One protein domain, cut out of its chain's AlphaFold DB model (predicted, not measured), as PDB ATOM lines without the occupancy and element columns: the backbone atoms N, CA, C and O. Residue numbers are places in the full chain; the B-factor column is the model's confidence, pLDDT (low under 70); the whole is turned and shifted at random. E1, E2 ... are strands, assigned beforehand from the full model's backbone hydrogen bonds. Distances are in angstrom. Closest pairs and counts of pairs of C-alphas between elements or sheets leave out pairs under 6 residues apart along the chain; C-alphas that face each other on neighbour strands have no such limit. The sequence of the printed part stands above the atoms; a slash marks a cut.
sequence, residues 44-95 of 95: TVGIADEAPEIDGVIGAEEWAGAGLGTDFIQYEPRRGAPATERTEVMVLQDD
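What this domain is: This is residues 44 to 95 of the 95 residues of an uncharacterized protein of Gemmatimonadetes bacterium (UniProt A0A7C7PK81). What is the shape? There is little regular structure: a short two-stranded hairpin, E1 then E2, lies between two long loops, residues 44 to 66 towards one end and 70 to 88 towards the other. Residues 46 to 47 pair parallel with E2. How is it made up? The printed part has 52 residues, 8 in named strands, with no named helix; it is all strand, antiparallel in order E1 - E2, loose with a radius of gyration of the C-alphas of 13.8 A, and spans 40 by 23 by 14 A.

Where its parts are: Where is E1? E1, residues 67 to 69, begins at C-alpha 67 (198.111, 180.239, 230.502). And E2? E2, residues 89 to 93, is 13.4 A long and ends at C-alpha 93 (194.974, 188.306, 226.723).

How they stand to each other: How do the strands run? They are antiparallel at 154 degrees. Which atoms pair? N 69 and O 89 are within hydrogen-bond range at 2.8 A.

The domain as a whole: What is farthest apart? The C-alphas of Asp 49 and Arg 78, 40.2 A. Any cut or weak spot? The printed part has no cut, its link E1 to E2 is long, and no printed residue is under 70 in pLDDT.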
ATOM      1  N   THR A  44     202.862 181.973 232.034       94.69
ATOM      2  CA  THR A  44     202.910 182.415 230.636       94.69
ATOM      3  C   THR A  44     201.491 182.700 230.167       94.69
ATOM      4  O   THR A  44     200.676 181.786 230.149       94.69
ATOM      5  N   VAL A  45     201.196 183.946 229.802       96.06
ATOM      6  CA  VAL A  45     199.867 184.354 229.322       96.06
ATOM      7  C   VAL A  45     199.637 183.827 227.904       96.06
ATOM      8  O   VAL A  45     200.531 183.919 227.062       96.06
ATOM      9  N   GLY A  46     198.453 183.264 227.652       95.25
ATOM     10  CA  GLY A  46     198.020 182.897 226.305       95.25
ATOM     11  C   GLY A  46     197.433 184.098 225.564       95.25
ATOM     12  O   GLY A  46     196.821 184.957 226.196       95.25
ATOM     13  N   ILE A  47     197.606 184.154 224.242       94.75
ATOM     14  CA  ILE A  47     196.994 185.185 223.393       94.75
ATOM     15  C   ILE A  47     195.770 184.591 222.700       94.75
ATOM     16  O   ILE A  47     195.873 183.513 222.112       94.75
ATOM     17  N   ALA A  48     194.628 185.263 222.805       93.12
ATOM     18  CA  ALA A  48     193.372 184.850 222.196       93.12
ATOM     19  C   ALA A  48     193.121 185.610 220.886       93.12
ATOM     20  O   ALA A  48     193.350 186.816 220.817       93.12
ATOM     21  N   ASP A  49     192.611 184.909 219.870       91.69
ATOM     22  CA  ASP A  49     192.141 185.540 218.627       91.69
ATOM     23  C   ASP A  49     190.783 186.246 218.823       91.69
ATOM     24  O   ASP A  49     190.486 187.235 218.156       91.69
ATOM     25  N   GLU A  50     189.954 185.732 219.736       91.19
ATOM     26  CA  GLU A  50     188.642 186.269 220.099       91.19
ATOM     27  C   GLU A  50     188.489 186.264 221.625       91.19
ATOM     28  O   GLU A  50     188.869 185.302 222.296       91.19
ATOM     29  N   ALA A  51     187.960 187.359 222.173       92.06
ATOM     30  CA  ALA A  51     187.797 187.527 223.611       92.06
ATOM     31  C   ALA A  51     186.685 186.620 224.164       92.06
ATOM     32  O   ALA A  51     185.629 186.512 223.535       92.06
ATOM     33  N   PRO A  52     186.872 186.030 225.359       92.06
ATOM     34  CA  PRO A  52     185.854 185.193 225.965       92.06
ATOM     35  C   PRO A  52     184.616 185.980 226.433       92.06
ATOM     36  O   PRO A  52     184.732 187.111 226.918       92.06
ATOM     37  N   GLU A  53     183.430 185.370 226.381       92.56
ATOM     38  CA  GLU A  53     182.212 185.911 226.989       92.56
ATOM     39  C   GLU A  53     182.196 185.633 228.502       92.56
ATOM     40  O   GLU A  53     182.275 184.499 228.965       92.56
ATOM     41  N   ILE A  54     182.065 186.683 229.318       92.62
ATOM     42  CA  ILE A  54     182.041 186.551 230.783       92.62
ATOM     43  C   ILE A  54     180.604 186.302 231.264       92.62
ATOM     44  O   ILE A  54     179.967 187.172 231.861       92.62
ATOM     45  N   ASP A  55     180.089 185.104 230.997       94.62
ATOM     46  CA  ASP A  55     178.732 184.667 231.362       94.62
ATOM     47  C   ASP A  55     178.677 183.830 232.664       94.62
ATOM     48  O   ASP A  55     177.600 183.527 233.185       94.62
ATOM     49  N   GLY A  56     179.843 183.496 233.230       93.94
ATOM     50  CA  GLY A  56     179.994 182.665 234.428       93.94
ATOM     51  C   GLY A  56     180.177 181.169 234.145       93.94
ATOM     52  O   GLY A  56     180.299 180.387 235.093       93.94
ATOM     53  N   VAL A  57     180.229 180.765 232.876       92.88
ATOM     54  CA  VAL A  57     180.555 179.414 232.420       92.88
ATOM     55  C   VAL A  57     181.969 179.418 231.847       92.88
ATOM     56  O   VAL A  57     182.331 180.250 231.031       92.88
ATOM     57  N   ILE A  58     182.801 178.469 232.274       90.56
ATOM     58  CA  ILE A  58     184.169 178.338 231.760       90.56
ATOM     59  C   ILE A  58     184.160 177.295 230.639       90.56
ATOM     60  O   ILE A  58     184.173 176.088 230.902       90.56
ATOM     61  N   GLY A  59     184.090 177.761 229.390       88.88
ATOM     62  CA  GLY A  59     184.095 176.911 228.200       88.88
ATOM     63  C   GLY A  59     185.487 176.358 227.875       88.88
ATOM     64  O   GLY A  59     186.468 177.093 227.838       88.88
ATOM     65  N   ALA A  60     185.594 175.054 227.603       84.44
ATOM     66  CA  ALA A  60     186.891 174.423 227.339       84.44
ATOM     67  C   ALA A  60     187.548 174.882 226.023       84.44
ATOM     68  O   ALA A  60     188.770 174.933 225.952       84.44
ATOM     69  N   GLU A  61     186.758 175.194 224.988       90.62
ATOM     70  CA  GLU A  61     187.288 175.650 223.692       90.62
ATOM     71  C   GLU A  61     187.802 177.087 223.761       90.62
ATOM     72  O   GLU A  61     188.931 177.360 223.366       90.62
ATOM     73  N   GLU A  62     186.998 177.980 224.330       92.00
ATOM     74  CA  GLU A  62     187.303 179.402 224.489       92.00
ATOM     75  C   GLU A  62     188.577 179.642 225.323       92.00
ATOM     76  O   GLU A  62     189.379 180.520 225.015       92.00
ATOM     77  N   TRP A  63     188.820 178.803 226.334       93.44
ATOM     78  CA  TRP A  63     189.990 178.902 227.210       93.44
ATOM     79  C   TRP A  63     191.148 177.966 226.827       93.44
ATOM     80  O   TRP A  63     192.146 177.906 227.547       93.44
ATOM     81  N   ALA A  64     191.070 177.243 225.704       91.06
ATOM     82  CA  ALA A  64     192.032 176.190 225.357       91.06
ATOM     83  C   ALA A  64     193.491 176.676 225.238       91.06
ATOM     84  O   ALA A  64     194.422 175.915 225.503       91.06
ATOM     85  N   GLY A  65     193.697 177.934 224.837       92.12
ATOM     86  CA  GLY A  65     195.020 178.554 224.696       92.12
ATOM     87  C   GLY A  65     195.538 179.254 225.954       92.12
ATOM     88  O   GLY A  65     196.619 179.841 225.915       92.12
ATOM     89  N   ALA A  66     194.778 179.244 227.051       95.69
ATOM     90  CA  ALA A  66     195.086 180.031 228.232       95.69
ATOM     91  C   ALA A  66     196.343 179.554 228.963       95.69
ATOM     92  O   ALA A  66     196.611 178.360 229.109       95.69
ATOM     93  N   GLY A  67     197.076 180.514 229.519       96.50
ATOM     94  CA  GLY A  67     198.111 180.239 230.502       96.50
ATOM     95  C   GLY A  67     197.508 179.628 231.758       96.50
ATOM     96  O   GLY A  67     196.652 180.256 232.375       96.50
ATOM     97  N   LEU A  68     197.960 178.439 232.158       95.56
ATOM     98  CA  LEU A  68     197.436 177.742 233.332       95.56
ATOM     99  C   LEU A  68     198.350 177.930 234.550       95.56
ATOM    100  O   LEU A  68     199.484 177.453 234.582       95.56
ATOM    101  N   GLY A  69     197.825 178.591 235.576       95.62
ATOM    102  CA  GLY A  69     198.397 178.657 236.913       95.62
ATOM    103  C   GLY A  69     197.842 177.557 237.810       95.62
ATOM    104  O   GLY A  69     196.627 177.411 237.945       95.62
ATOM    105  N   THR A  70     198.738 176.814 238.454       94.75
ATOM    106  CA  THR A  70     198.429 175.777 239.452       94.75
ATOM    107  C   THR A  70     199.405 175.884 240.630       94.75
ATOM    108  O   THR A  70     200.176 176.841 240.705       94.75
ATOM    109  N   ASP A  71     199.363 174.931 241.566       92.06
ATOM    110  CA  ASP A  71     200.328 174.812 242.672       92.06
ATOM    111  C   ASP A  71     200.405 176.036 243.598       92.06
ATOM    112  O   ASP A  71     201.458 176.414 244.121       92.06
ATOM    113  N   PHE A  72     199.252 176.656 243.843       92.62
ATOM    114  CA  PHE A  72     199.148 177.803 244.735       92.62
ATOM    115  C   PHE A  72     199.513 177.452 246.181       92.62
ATOM    116  O   PHE A  72     199.252 176.355 246.681       92.62
ATOM    117  N   ILE A  73     200.060 178.439 246.890       92.44
ATOM    118  CA  ILE A  73     200.208 178.387 248.344       92.44
ATOM    119  C   ILE A  73     198.948 178.921 249.019       92.44
ATOM    120  O   ILE A  73     198.334 179.884 248.562       92.44
ATOM    121  N   GLN A  74     198.582 178.334 250.151       92.06
ATOM    122  CA  GLN A  74     197.455 178.810 250.941       92.06
ATOM    123  C   GLN A  74     197.895 179.864 251.963       92.06
ATOM    124  O   GLN A  74     198.971 179.785 252.566       92.06
ATOM    125  N   TYR A  75     197.034 180.853 252.190       89.50
ATOM    126  CA  TYR A  75     197.212 181.839 253.258       89.50
ATOM    127  C   TYR A  75     196.766 181.273 254.614       89.50
ATOM    128  O   TYR A  75     197.447 181.445 255.625       89.50
ATOM    129  N   GLU A  76     195.661 180.535 254.611       90.88
ATOM    130  CA  GLU A  76     195.047 179.873 255.761       90.88
ATOM    131  C   GLU A  76     194.717 178.412 255.420       90.88
ATOM    132  O   GLU A  76     194.593 178.079 254.244       90.88
ATOM    133  N   PRO A  77     194.598 177.515 256.418       87.94
ATOM    134  CA  PRO A  77     194.898 177.717 257.842       87.94
ATOM    135  C   PRO A  77     196.407 177.713 258.144       87.94
ATOM    136  O   PRO A  77     196.838 178.129 259.216       87.94
ATOM    137  N   ARG A  78     197.228 177.221 257.208       91.25
ATOM    138  CA  ARG A  78     198.689 177.125 257.342       91.25
ATOM    139  C   ARG A  78     199.360 177.921 256.234       91.25
ATOM    140  O   ARG A  78     199.572 177.391 255.148       91.25
ATOM    141  N   ARG A  79     199.675 179.179 256.531       92.25
ATOM    142  CA  ARG A  79     200.310 180.122 255.607       92.25
ATOM    143  C   ARG A  79     201.555 179.545 254.947       92.25
ATOM    144  O   ARG A  79     202.448 179.058 255.636       92.25
ATOM    145  N   GLY A  80     201.630 179.689 253.630       90.94
ATOM    146  CA  GLY A  80     202.800 179.324 252.833       90.94
ATOM    147  C   GLY A  80     202.938 177.823 252.578       90.94
ATOM    148  O   GLY A  80     203.839 177.428 251.847       90.94
ATOM    149  N   ALA A  81     202.063 176.987 253.147       93.31
ATOM    150  CA  ALA A  81     201.961 175.591 252.743       93.31
ATOM    151  C   ALA A  81     201.298 175.488 251.354       93.31
ATOM    152  O   ALA A  81     200.565 176.406 250.973       93.31
ATOM    153  N   PRO A  82     201.495 174.380 250.616       93.06
ATOM    154  CA  PRO A  82     200.705 174.095 249.422       93.06
ATOM    155  C   PRO A  82     199.205 174.145 249.725       93.06
ATOM    156  O   PRO A  82     198.781 173.746 250.818       93.06
ATOM    157  N   ALA A  83     198.419 174.643 248.773       92.88
ATOM    158  CA  ALA A  83     196.971 174.641 248.874       92.88
ATOM    159  C   ALA A  83     196.445 173.209 248.991       92.88
ATOM    160  O   ALA A  83     196.879 172.294 248.295       92.88
ATOM    161  N   THR A  84     195.523 173.020 249.929       93.12
ATOM    162  CA  THR A  84     194.850 171.732 250.147       93.12
ATOM    163  C   THR A  84     193.657 171.540 249.216       93.12
ATOM    164  O   THR A  84     193.331 170.406 248.875       93.12
ATOM    165  N   GLU A  85     193.059 172.640 248.769       92.00
ATOM    166  CA  GLU A  85     192.012 172.657 247.754       92.00
ATOM    167  C   GLU A  85     192.624 172.805 246.360       92.00
ATOM    168  O   GLU A  85     193.589 173.555 246.167       92.00
ATOM    169  N   ARG A  86     192.050 172.104 245.375       92.75
ATOM    170  CA  ARG A  86     192.449 172.258 243.972       92.75
ATOM    171  C   ARG A  86     192.023 173.642 243.490       92.75
ATOM    172  O   ARG A  86     190.832 173.929 243.419       92.75
ATOM    173  N   THR A  87     193.007 174.443 243.101       92.62
ATOM    174  CA  THR A  87     192.808 175.789 242.560       92.62
ATOM    175  C   THR A  87     193.536 175.906 241.234       92.62
ATOM    176  O   THR A  87     194.725 175.598 241.146       92.62
ATOM    177  N   GLU A  88     192.820 176.377 240.223       94.44
ATOM    178  CA  GLU A  88     193.335 176.608 238.878       94.44
ATOM    179  C   GLU A  88     192.965 178.028 238.460       94.44
ATOM    180  O   GLU A  88     191.860 178.498 238.737       94.44
ATOM    181  N   VAL A  89     193.904 178.718 237.820       94.69
ATOM    182  CA  VAL A  89     193.688 180.047 237.244       94.69
ATOM    183  C   VAL A  89     194.118 179.993 235.793       94.69
ATOM    184  O   VAL A  89     195.229 179.562 235.500       94.69
ATOM    185  N   MET A  90     193.251 180.441 234.896       95.00
ATOM    186  CA  MET A  90     193.553 180.556 233.475       95.00
ATOM    187  C   MET A  90     193.689 182.029 233.108       95.00
ATOM    188  O   MET A  90     192.902 182.856 233.567       95.00
ATOM    189  N   VAL A  91     194.705 182.359 232.316       95.56
ATOM    190  CA  VAL A  91     194.989 183.735 231.898       95.56
ATOM    191  C   VAL A  91     195.108 183.793 230.382       95.56
ATOM    192  O   VAL A  91     195.981 183.156 229.787       95.56
ATOM    193  N   LEU A  92     194.233 184.592 229.782       95.44
ATOM    194  CA  LEU A  92     194.265 184.979 228.380       95.44
ATOM    195  C   LEU A  92     194.399 186.491 228.270       95.44
ATOM    196  O   LEU A  92     194.041 187.229 229.189       95.44
ATOM    197  N   GLN A  93     194.908 186.918 227.128       95.00
ATOM    198  CA  GLN A  93     194.974 188.306 226.723       95.00
ATOM    199  C   GLN A  93     194.619 188.407 225.237       95.00
ATOM    200  O   GLN A  93     195.025 187.562 224.445       95.00
ATOM    201  N   ASP A  94     193.886 189.448 224.875       91.62
ATOM    202  CA  ASP A  94     193.695 189.936 223.512       91.62
ATOM    203  C   ASP A  94     194.505 191.236 223.280       91.62
ATOM    204  O   ASP A  94     195.180 191.738 224.190       91.62
ATOM    205  N   ASP A  95     194.514 191.725 222.036       86.75
ATOM    206  CA  ASP A  95     195.257 192.927 221.605       86.75
ATOM    207  C   ASP A  95     194.637 194.260 222.080       86.75
ATOM    208  O   ASP A  95     193.396 194.424 222.012       86.75
TER     209      ASP A  95